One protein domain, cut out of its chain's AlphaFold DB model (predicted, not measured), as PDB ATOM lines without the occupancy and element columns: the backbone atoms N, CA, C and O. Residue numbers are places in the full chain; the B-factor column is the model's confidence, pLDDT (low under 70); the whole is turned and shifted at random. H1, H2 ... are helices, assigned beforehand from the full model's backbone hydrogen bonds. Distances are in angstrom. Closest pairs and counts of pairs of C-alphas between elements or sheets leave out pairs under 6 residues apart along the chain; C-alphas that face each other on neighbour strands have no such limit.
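What this domain is: This is residues 401 to 471 of the 1157 residues of an uncharacterized protein of Perkinsus chesapeaki (UniProt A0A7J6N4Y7). Four helices form a small up-and-down bundle, each running against the one before it. H2, H3 and H4 make a triangle of helices, and H1 packs on H4, clear of H3. The printed part has 71 residues with four named helices, H1 to H4 in order, and no named strand; the class is all helix. It is compact, with a radius of gyration of the C-alphas of 11.4 A, and spans 33 by 25 by 17 A.

Where its parts are: H1, residues 401 to 412, starts with C-alpha 401 at (292.051, 214.290, 226.017) and is 17.0 A long. H2, residues 416 to 432, the longest, measures 24.3 A from C-alpha 416 at (288.727, 190.250, 221.269). H3, residues 439 to 449, measures 15.3 A. H4, residues 457 to 471, measures 21.1 A and ends with C-alpha 471 at (284.755, 215.969, 239.198).

How they stand to each other: H4 is the hub, touching the three other helices. H1 touches H4 at a shallow tilt of 7 degrees, opposite ways; their closest C-alphas, of Cys 407 and Thr 459, are 5.4 A apart. H1 and H2 are close but not clearly touching, with the closest C-alphas, of Phe 410 and Arg 419, 6.6 A apart. H2 and H3 form a helical hairpin at a shallow tilt of 26 degrees; the closest C-alphas, of Ser 427 and Gln 449, are 6.1 A apart. H3 and H4 form another, at a tilt of 36 degrees, only just steep; the closest C-alphas, of Leu 448 and Ala 458, are 6.0 A apart. H2 only just touches H4, with 3 pairs of C-alphas within 8 A, through residues 423 to 430 alone; the closest C-alphas, of Ile 423 and Ala 458, are 7.1 A apart. H1 and H3 are apart. Every O i to N i+4 pair is within hydrogen-bond range in H2, H3 and H4, and 7 of 8 in H1.

The domain as a whole: The two C-alphas farthest apart, of His 414 and Trp 436, are 33.4 A apart. The printed part has no cut; the link from H1 to H2 is tight, and those from H2 to H3 and from H3 to H4 are short. Mean pLDDT of the printed part is 72.0, and it is under 70 at residue 401, residues 428 to 442 and residues 468 to 471.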
ATOM      1  N   ALA A 401     291.353 214.581 227.269       68.81
ATOM      2  CA  ALA A 401     292.051 214.290 226.017       68.81
ATOM      3  C   ALA A 401     292.594 212.845 225.958       68.81
ATOM      4  O   ALA A 401     292.340 212.126 224.988       68.81
ATOM      5  N   ALA A 402     293.279 212.385 227.011       70.56
ATOM      6  CA  ALA A 402     293.819 211.024 227.087       70.56
ATOM      7  C   ALA A 402     292.715 209.954 227.234       70.56
ATOM      8  O   ALA A 402     292.851 208.825 226.748       70.56
ATOM      9  N   ILE A 403     291.598 210.301 227.883       78.00
ATOM     10  CA  ILE A 403     290.413 209.437 228.000       78.00
ATOM     11  C   ILE A 403     289.737 209.274 226.628       78.00
ATOM     12  O   ILE A 403     289.428 208.148 226.221       78.00
ATOM     13  N   GLU A 404     289.549 210.370 225.889       80.00
ATOM     14  CA  GLU A 404     288.973 210.378 224.541       80.00
ATOM     15  C   GLU A 404     289.841 209.605 223.537       80.00
ATOM     16  O   GLU A 404     289.325 208.718 222.852       80.00
ATOM     17  N   GLU A 405     291.158 209.836 223.502       80.06
ATOM     18  CA  GLU A 405     292.086 209.099 222.630       80.06
ATOM     19  C   GLU A 405     292.065 207.584 222.914       80.06
ATOM     20  O   GLU A 405     291.997 206.755 221.997       80.06
ATOM     21  N   SER A 406     292.050 207.203 224.194       82.19
ATOM     22  CA  SER A 406     291.935 205.810 224.631       82.19
ATOM     23  C   SER A 406     290.608 205.165 224.196       82.19
ATOM     24  O   SER A 406     290.590 204.020 223.731       82.19
ATOM     25  N   CYS A 407     289.488 205.888 224.292       84.06
ATOM     26  CA  CYS A 407     288.171 205.425 223.839       84.06
ATOM     27  C   CYS A 407     288.045 205.357 222.305       84.06
ATOM     28  O   CYS A 407     287.425 204.426 221.774       84.06
ATOM     29  N   ALA A 408     288.664 206.290 221.578       81.88
ATOM     30  CA  ALA A 408     288.786 206.229 220.124       81.88
ATOM     31  C   ALA A 408     289.631 205.016 219.695       81.88
ATOM     32  O   ALA A 408     289.286 204.321 218.739       81.88
ATOM     33  N   SER A 409     290.689 204.704 220.448       81.38
ATOM     34  CA  SER A 409     291.554 203.542 220.218       81.38
ATOM     35  C   SER A 409     290.834 202.212 220.465       81.38
ATOM     36  O   SER A 409     290.918 201.321 219.621       81.38
ATOM     37  N   PHE A 410     290.031 202.091 221.534       81.25
ATOM     38  CA  PHE A 410     289.200 200.898 221.776       81.25
ATOM     39  C   PHE A 410     288.291 200.556 220.586       81.25
ATOM     40  O   PHE A 410     288.116 199.388 220.238       81.25
ATOM     41  N   SER A 411     287.753 201.586 219.930       74.81
ATOM     42  CA  SER A 411     286.862 201.437 218.775       74.81
ATOM     43  C   SER A 411     287.574 200.890 217.526       74.81
ATOM     44  O   SER A 411     286.919 200.292 216.676       74.81
ATOM     45  N   LYS A 412     288.907 201.039 217.436       79.69
ATOM     46  CA  LYS A 412     289.755 200.537 216.336       79.69
ATOM     47  C   LYS A 412     290.254 199.100 216.551       79.69
ATOM     48  O   LYS A 412     290.762 198.488 215.616       79.69
ATOM     49  N   PHE A 413     290.138 198.536 217.756       80.31
ATOM     50  CA  PHE A 413     290.551 197.151 217.997       80.31
ATOM     51  C   PHE A 413     289.533 196.173 217.399       80.31
ATOM     52  O   PHE A 413     288.353 196.201 217.759       80.31
ATOM     53  N   HIS A 414     289.989 195.284 216.516       70.12
ATOM     54  CA  HIS A 414     289.158 194.232 215.916       70.12
ATOM     55  C   HIS A 414     289.254 192.887 216.655       70.12
ATOM     56  O   HIS A 414     288.277 192.141 216.678       70.12
ATOM     57  N   ASP A 415     290.391 192.592 217.296       78.44
ATOM     58  CA  ASP A 415     290.563 191.383 218.110       78.44
ATOM     59  C   ASP A 415     289.942 191.513 219.517       78.44
ATOM     60  O   ASP A 415     289.926 192.574 220.149       78.44
ATOM     61  N   LEU A 416     289.438 190.382 220.010       73.81
ATOM     62  CA  LEU A 416     288.727 190.250 221.269       73.81
ATOM     63  C   LEU A 416     289.658 190.267 222.494       73.81
ATOM     64  O   LEU A 416     289.242 190.787 223.530       73.81
ATOM     65  N   GLU A 417     290.884 189.732 222.423       71.38
ATOM     66  CA  GLU A 417     291.808 189.784 223.569       71.38
ATOM     67  C   GLU A 417     292.414 191.176 223.757       71.38
ATOM     68  O   GLU A 417     292.487 191.626 224.900       71.38
ATOM     69  N   PHE A 418     292.723 191.923 222.690       74.00
ATOM     70  CA  PHE A 418     293.092 193.341 222.835       74.00
ATOM     71  C   PHE A 418     291.975 194.163 223.501       74.00
ATOM     72  O   PHE A 418     292.243 194.929 224.431       74.00
ATOM     73  N   ARG A 419     290.702 193.945 223.131       78.69
ATOM     74  CA  ARG A 419     289.565 194.598 223.807       78.69
ATOM     75  C   ARG A 419     289.405 194.167 225.265       78.69
ATOM     76  O   ARG A 419     289.219 195.024 226.129       78.69
ATOM     77  N   LYS A 420     289.520 192.870 225.575       75.75
ATOM     78  CA  LYS A 420     289.522 192.383 226.968       75.75
ATOM     79  C   LYS A 420     290.687 192.971 227.766       75.75
ATOM     80  O   LYS A 420     290.499 193.318 228.925       75.75
ATOM     81  N   SER A 421     291.869 193.101 227.166       73.94
ATOM     82  CA  SER A 421     293.056 193.701 227.785       73.94
ATOM     83  C   SER A 421     292.826 195.177 228.126       73.94
ATOM     84  O   SER A 421     293.055 195.586 229.263       73.94
ATOM     85  N   TRP A 422     292.251 195.957 227.202       85.31
ATOM     86  CA  TRP A 422     291.856 197.349 227.455       85.31
ATOM     87  C   TRP A 422     290.826 197.461 228.592       85.31
ATOM     88  O   TRP A 422     291.020 198.251 229.515       85.31
ATOM     89  N   ILE A 423     289.783 196.617 228.592       79.75
ATOM     90  CA  ILE A 423     288.768 196.588 229.663       79.75
ATOM     91  C   ILE A 423     289.395 196.209 231.011       79.75
ATOM     92  O   ILE A 423     289.101 196.859 232.013       79.75
ATOM     93  N   ARG A 424     290.281 195.203 231.053       73.19
ATOM     94  CA  ARG A 424     291.024 194.798 232.263       73.19
ATOM     95  C   ARG A 424     291.928 195.928 232.772       73.19
ATOM     96  O   ARG A 424     291.942 196.178 233.972       73.19
ATOM     97  N   SER A 425     292.623 196.635 231.879       75.50
ATOM     98  CA  SER A 425     293.493 197.775 232.205       75.50
ATOM     99  C   SER A 425     292.713 198.921 232.859       75.50
ATOM    100  O   SER A 425     293.035 199.334 233.973       75.50
ATOM    101  N   TRP A 426     291.628 199.382 232.227       77.19
ATOM    102  CA  TRP A 426     290.788 200.451 232.779       77.19
ATOM    103  C   TRP A 426     290.017 200.024 234.029       77.19
ATOM    104  O   TRP A 426     289.949 200.790 234.990       77.19
ATOM    105  N   SER A 427     289.522 198.784 234.070       74.19
ATOM    106  CA  SER A 427     288.938 198.218 235.291       74.19
ATOM    107  C   SER A 427     289.956 198.188 236.428       74.19
ATOM    108  O   SER A 427     289.595 198.530 237.542       74.19
ATOM    109  N   GLY A 428     291.218 197.830 236.166       62.78
ATOM    110  CA  GLY A 428     292.288 197.808 237.166       62.78
ATOM    111  C   GLY A 428     292.603 199.193 237.740       62.78
ATOM    112  O   GLY A 428     292.684 199.335 238.958       62.78
ATOM    113  N   ARG A 429     292.695 200.221 236.881       68.69
ATOM    114  CA  ARG A 429     292.901 201.624 237.299       68.69
ATOM    115  C   ARG A 429     291.820 202.087 238.284       68.69
ATOM    116  O   ARG A 429     292.144 202.577 239.360       68.69
ATOM    117  N   PHE A 430     290.546 201.869 237.955       67.56
ATOM    118  CA  PHE A 430     289.431 202.254 238.830       67.56
ATOM    119  C   PHE A 430     289.182 201.274 239.993       67.56
ATOM    120  O   PHE A 430     288.623 201.671 241.010       67.56
ATOM    121  N   GLN A 431     289.626 200.016 239.899       61.66
ATOM    122  CA  GLN A 431     289.536 199.039 240.990       61.66
ATOM    123  C   GLN A 431     290.496 199.358 242.141       61.66
ATOM    124  O   GLN A 431     290.164 199.066 243.284       61.66
ATOM    125  N   TRP A 432     291.643 199.992 241.879       54.31
ATOM    126  CA  TRP A 432     292.491 200.536 242.948       54.31
ATOM    127  C   TRP A 432     291.753 201.624 243.749       54.31
ATOM    128  O   TRP A 432     291.768 201.622 244.978       54.31
ATOM    129  N   LEU A 433     290.992 202.474 243.053       52.44
ATOM    130  CA  LEU A 433     290.142 203.509 243.645       52.44
ATOM    131  C   LEU A 433     288.823 202.976 244.241       52.44
ATOM    132  O   LEU A 433     288.021 203.769 244.726       52.44
ATOM    133  N   SER A 434     288.552 201.664 244.242       51.44
ATOM    134  CA  SER A 434     287.199 201.131 244.495       51.44
ATOM    135  C   SER A 434     286.616 201.426 245.881       51.44
ATOM    136  O   SER A 434     285.412 201.261 246.066       51.44
ATOM    137  N   ARG A 435     287.435 201.831 246.860       45.91
ATOM    138  CA  ARG A 435     286.961 202.314 248.170       45.91
ATOM    139  C   ARG A 435     286.307 203.702 248.058       45.91
ATOM    140  O   ARG A 435     285.239 203.903 248.629       45.91
ATOM    141  N   TRP A 436     286.891 204.571 247.231       47.50
ATOM    142  CA  TRP A 436     286.589 205.997 247.028       47.50
ATOM    143  C   TRP A 436     285.510 206.299 245.976       47.50
ATOM    144  O   TRP A 436     285.074 207.436 245.820       47.50
ATOM    145  N   LEU A 437     285.099 205.293 245.205       53.53
ATOM    146  CA  LEU A 437     284.006 205.424 244.242       53.53
ATOM    147  C   LEU A 437     282.648 205.458 244.967       53.53
ATOM    148  O   LEU A 437     282.429 204.664 245.882       53.53
ATOM    149  N   SER A 438     281.719 206.309 244.530       50.12
ATOM    150  CA  SER A 438     280.319 206.312 244.986       50.12
ATOM    151  C   SER A 438     279.633 204.957 244.760       50.12
ATOM    152  O   SER A 438     280.137 204.136 243.983       50.12
ATOM    153  N   PRO A 439     278.472 204.676 245.380       49.00
ATOM    154  CA  PRO A 439     277.700 203.460 245.108       49.00
ATOM    155  C   PRO A 439     277.403 203.281 243.611       49.00
ATOM    156  O   PRO A 439     277.604 202.189 243.067       49.00
ATOM    157  N   ASP A 440     277.055 204.369 242.918       55.06
ATOM    158  CA  ASP A 440     276.846 204.380 241.470       55.06
ATOM    159  C   ASP A 440     278.140 204.164 240.680       55.06
ATOM    160  O   ASP A 440     278.171 203.314 239.789       55.06
ATOM    161  N   ALA A 441     279.250 204.821 241.027       57.78
ATOM    162  CA  ALA A 441     280.530 204.562 240.370       57.78
ATOM    163  C   ALA A 441     281.024 203.118 240.624       57.78
ATOM    164  O   ALA A 441     281.530 202.464 239.710       57.78
ATOM    165  N   LYS A 442     280.766 202.541 241.807       57.28
ATOM    166  CA  LYS A 442     280.960 201.110 242.117       57.28
ATOM    167  C   LYS A 442     280.040 200.214 241.272       57.28
ATOM    168  O   LYS A 442     280.431 199.100 240.916       57.28
ATOM    169  N   VAL A 443     278.824 200.642 240.927       70.00
ATOM    170  CA  VAL A 443     277.942 199.939 239.972       70.00
ATOM    171  C   VAL A 443     278.465 200.062 238.535       70.00
ATOM    172  O   VAL A 443     278.500 199.057 237.825       70.00
ATOM    173  N   ILE A 444     278.928 201.236 238.103       73.19
ATOM    174  CA  ILE A 444     279.496 201.476 236.764       73.19
ATOM    175  C   ILE A 444     280.795 200.672 236.575       73.19
ATOM    176  O   ILE A 444     280.969 200.039 235.534       73.19
ATOM    177  N   LEU A 445     281.651 200.574 237.600       74.31
ATOM    178  CA  LEU A 445     282.841 199.716 237.599       74.31
ATOM    179  C   LEU A 445     282.479 198.223 237.516       74.31
ATOM    180  O   LEU A 445     283.020 197.507 236.673       74.31
ATOM    181  N   ARG A 446     281.509 197.752 238.314       72.62
ATOM    182  CA  ARG A 446     280.998 196.369 238.223       72.62
ATOM    183  C   ARG A 446     280.351 196.074 236.861       72.62
ATOM    184  O   ARG A 446     280.451 194.950 236.373       72.62
ATOM    185  N   ARG A 447     279.725 197.070 236.219       78.75
ATOM    186  CA  ARG A 447     279.218 196.989 234.835       78.75
ATOM    187  C   ARG A 447     280.361 196.934 233.816       78.75
ATOM    188  O   ARG A 447     280.269 196.134 232.893       78.75
ATOM    189  N   LEU A 448     281.439 197.706 233.989       80.81
ATOM    190  CA  LEU A 448     282.621 197.687 233.113       80.81
ATOM    191  C   LEU A 448     283.344 196.334 233.168       80.81
ATOM    192  O   LEU A 448     283.636 195.752 232.129       80.81
ATOM    193  N   GLN A 449     283.550 195.784 234.365       75.88
ATOM    194  CA  GLN A 449     284.170 194.466 234.572       75.88
ATOM    195  C   GLN A 449     283.363 193.304 233.966       75.88
ATOM    196  O   GLN A 449     283.917 192.237 233.703       75.88
ATOM    197  N   ARG A 450     282.055 193.502 233.757       73.69
ATOM    198  CA  ARG A 450     281.110 192.517 233.205       73.69
ATOM    199  C   ARG A 450     280.607 192.883 231.800       73.69
ATOM    200  O   ARG A 450     279.677 192.246 231.311       73.69
ATOM    201  N   VAL A 451     281.178 193.903 231.150       80.75
ATOM    202  CA  VAL A 451     280.749 194.326 229.811       80.75
ATOM    203  C   VAL A 451     281.228 193.319 228.761       80.75
ATOM    204  O   VAL A 451     282.366 192.854 228.817       80.75
ATOM    205  N   ASP A 452     280.382 192.992 227.781       77.88
ATOM    206  CA  ASP A 452     280.821 192.229 226.607       77.88
ATOM    207  C   ASP A 452     281.907 193.041 225.869       77.88
ATOM    208  O   ASP A 452     281.616 194.165 225.445       77.88
ATOM    209  N   PRO A 453     283.129 192.505 225.661       77.69
ATOM    210  CA  PRO A 453     284.188 193.180 224.910       77.69
ATOM    211  C   PRO A 453     283.796 193.575 223.478       77.69
ATOM    212  O   PRO A 453     284.417 194.456 222.884       77.69
ATOM    213  N   ARG A 454     282.760 192.961 222.898       73.75
ATOM    214  CA  ARG A 454     282.212 193.351 221.589       73.75
ATOM    215  C   ARG A 454     281.413 194.656 221.651       73.75
ATOM    216  O   ARG A 454     281.294 195.337 220.635       73.75
ATOM    217  N   SER A 455     280.894 195.030 222.822       77.50
ATOM    218  CA  SER A 455     280.012 196.182 223.006       77.50
ATOM    219  C   SER A 455     280.771 197.506 223.131       77.50
ATOM    220  O   SER A 455     281.683 197.652 223.944       77.50
ATOM    221  N   SER A 456     280.305 198.530 222.413       76.31
ATOM    222  CA  SER A 456     280.760 199.919 222.570       76.31
ATOM    223  C   SER A 456     280.453 200.512 223.953       76.31
ATOM    224  O   SER A 456     281.056 201.511 224.331       76.31
ATOM    225  N   LYS A 457     279.576 199.886 224.755       80.38
ATOM    226  CA  LYS A 457     279.242 200.337 226.119       80.38
ATOM    227  C   LYS A 457     280.470 200.474 227.030       80.38
ATOM    228  O   LYS A 457     280.440 201.304 227.934       80.38
ATOM    229  N   ALA A 458     281.549 199.729 226.772       80.81
ATOM    230  CA  ALA A 458     282.801 199.824 227.521       80.81
ATOM    231  C   ALA A 458     283.385 201.252 227.551       80.81
ATOM    232  O   ALA A 458     283.809 201.708 228.611       80.81
ATOM    233  N   THR A 459     283.357 201.988 226.432       84.31
ATOM    234  CA  THR A 459     283.901 203.358 226.376       84.31
ATOM    235  C   THR A 459     283.026 204.345 227.140       84.31
ATOM    236  O   THR A 459     283.546 205.178 227.872       84.31
ATOM    237  N   SER A 460     281.698 204.213 227.052       83.75
ATOM    238  CA  SER A 460     280.763 205.051 227.815       83.75
ATOM    239  C   SER A 460     280.908 204.844 229.329       83.75
ATOM    240  O   SER A 460     280.964 205.819 230.074       83.75
ATOM    241  N   LEU A 461     281.066 203.595 229.785       83.00
ATOM    242  CA  LEU A 461     281.303 203.280 231.201       83.00
ATOM    243  C   LEU A 461     282.658 203.823 231.694       83.00
ATOM    244  O   LEU A 461     282.727 204.366 232.793       83.00
ATOM    245  N   VAL A 462     283.719 203.746 230.876       83.12
ATOM    246  CA  VAL A 462     285.022 204.363 231.198       83.12
ATOM    247  C   VAL A 462     284.922 205.888 231.264       83.12
ATOM    248  O   VAL A 462     285.420 206.465 232.223       83.12
ATOM    249  N   LYS A 463     284.233 206.547 230.323       82.81
ATOM    250  CA  LYS A 463     284.017 208.006 230.364       82.81
ATOM    251  C   LYS A 463     283.200 208.447 231.581       82.81
ATOM    252  O   LYS A 463     283.498 209.487 232.153       82.81
ATOM    253  N   GLN A 464     282.204 207.667 232.001       76.56
ATOM    254  CA  GLN A 464     281.430 207.949 233.217       76.56
ATOM    255  C   GLN A 464     282.300 207.839 234.480       76.56
ATOM    256  O   GLN A 464     282.300 208.760 235.291       76.56
ATOM    257  N   LEU A 465     283.100 206.772 234.612       74.44
ATOM    258  CA  LEU A 465     284.055 206.617 235.722       74.44
ATOM    259  C   LEU A 465     285.123 207.713 235.731       74.44
ATOM    260  O   LEU A 465     285.471 208.218 236.793       74.44
ATOM    261  N   ALA A 466     285.636 208.084 234.558       75.06
ATOM    262  CA  ALA A 466     286.689 209.080 234.436       75.06
ATOM    263  C   ALA A 466     286.186 210.504 234.723       75.06
ATOM    264  O   ALA A 466     286.887 211.262 235.384       75.06
ATOM    265  N   ARG A 467     284.950 210.841 234.323       70.06
ATOM    266  CA  ARG A 467     284.299 212.101 234.718       70.06
ATOM    267  C   ARG A 467     284.034 212.158 236.215       70.06
ATOM    268  O   ARG A 467     284.440 213.128 236.832       70.06
ATOM    269  N   TYR A 468     283.450 211.106 236.803       66.69
ATOM    270  CA  TYR A 468     283.261 211.013 238.259       66.69
ATOM    271  C   TYR A 468     284.589 211.186 239.017       66.69
ATOM    272  O   TYR A 468     284.650 211.872 240.033       66.69
ATOM    273  N   TYR A 469     285.666 210.591 238.499       66.69
ATOM    274  CA  TYR A 469     287.011 210.756 239.037       66.69
ATOM    275  C   TYR A 469     287.524 212.203 238.922       66.69
ATOM    276  O   TYR A 469     288.061 212.711 239.896       66.69
ATOM    277  N   LEU A 470     287.352 212.868 237.771       63.75
ATOM    278  CA  LEU A 470     287.800 214.250 237.540       63.75
ATOM    279  C   LEU A 470     286.963 215.307 238.285       63.75
ATOM    280  O   LEU A 470     287.473 216.384 238.587       63.75
ATOM    281  N   SER A 471     285.692 215.021 238.581       56.19
ATOM    282  CA  SER A 471     284.755 215.969 239.198       56.19
ATOM    283  C   SER A 471     284.538 215.783 240.704       56.19
ATOM    284  O   SER A 471     283.730 216.511 241.271       56.19
TER     285      SER A 471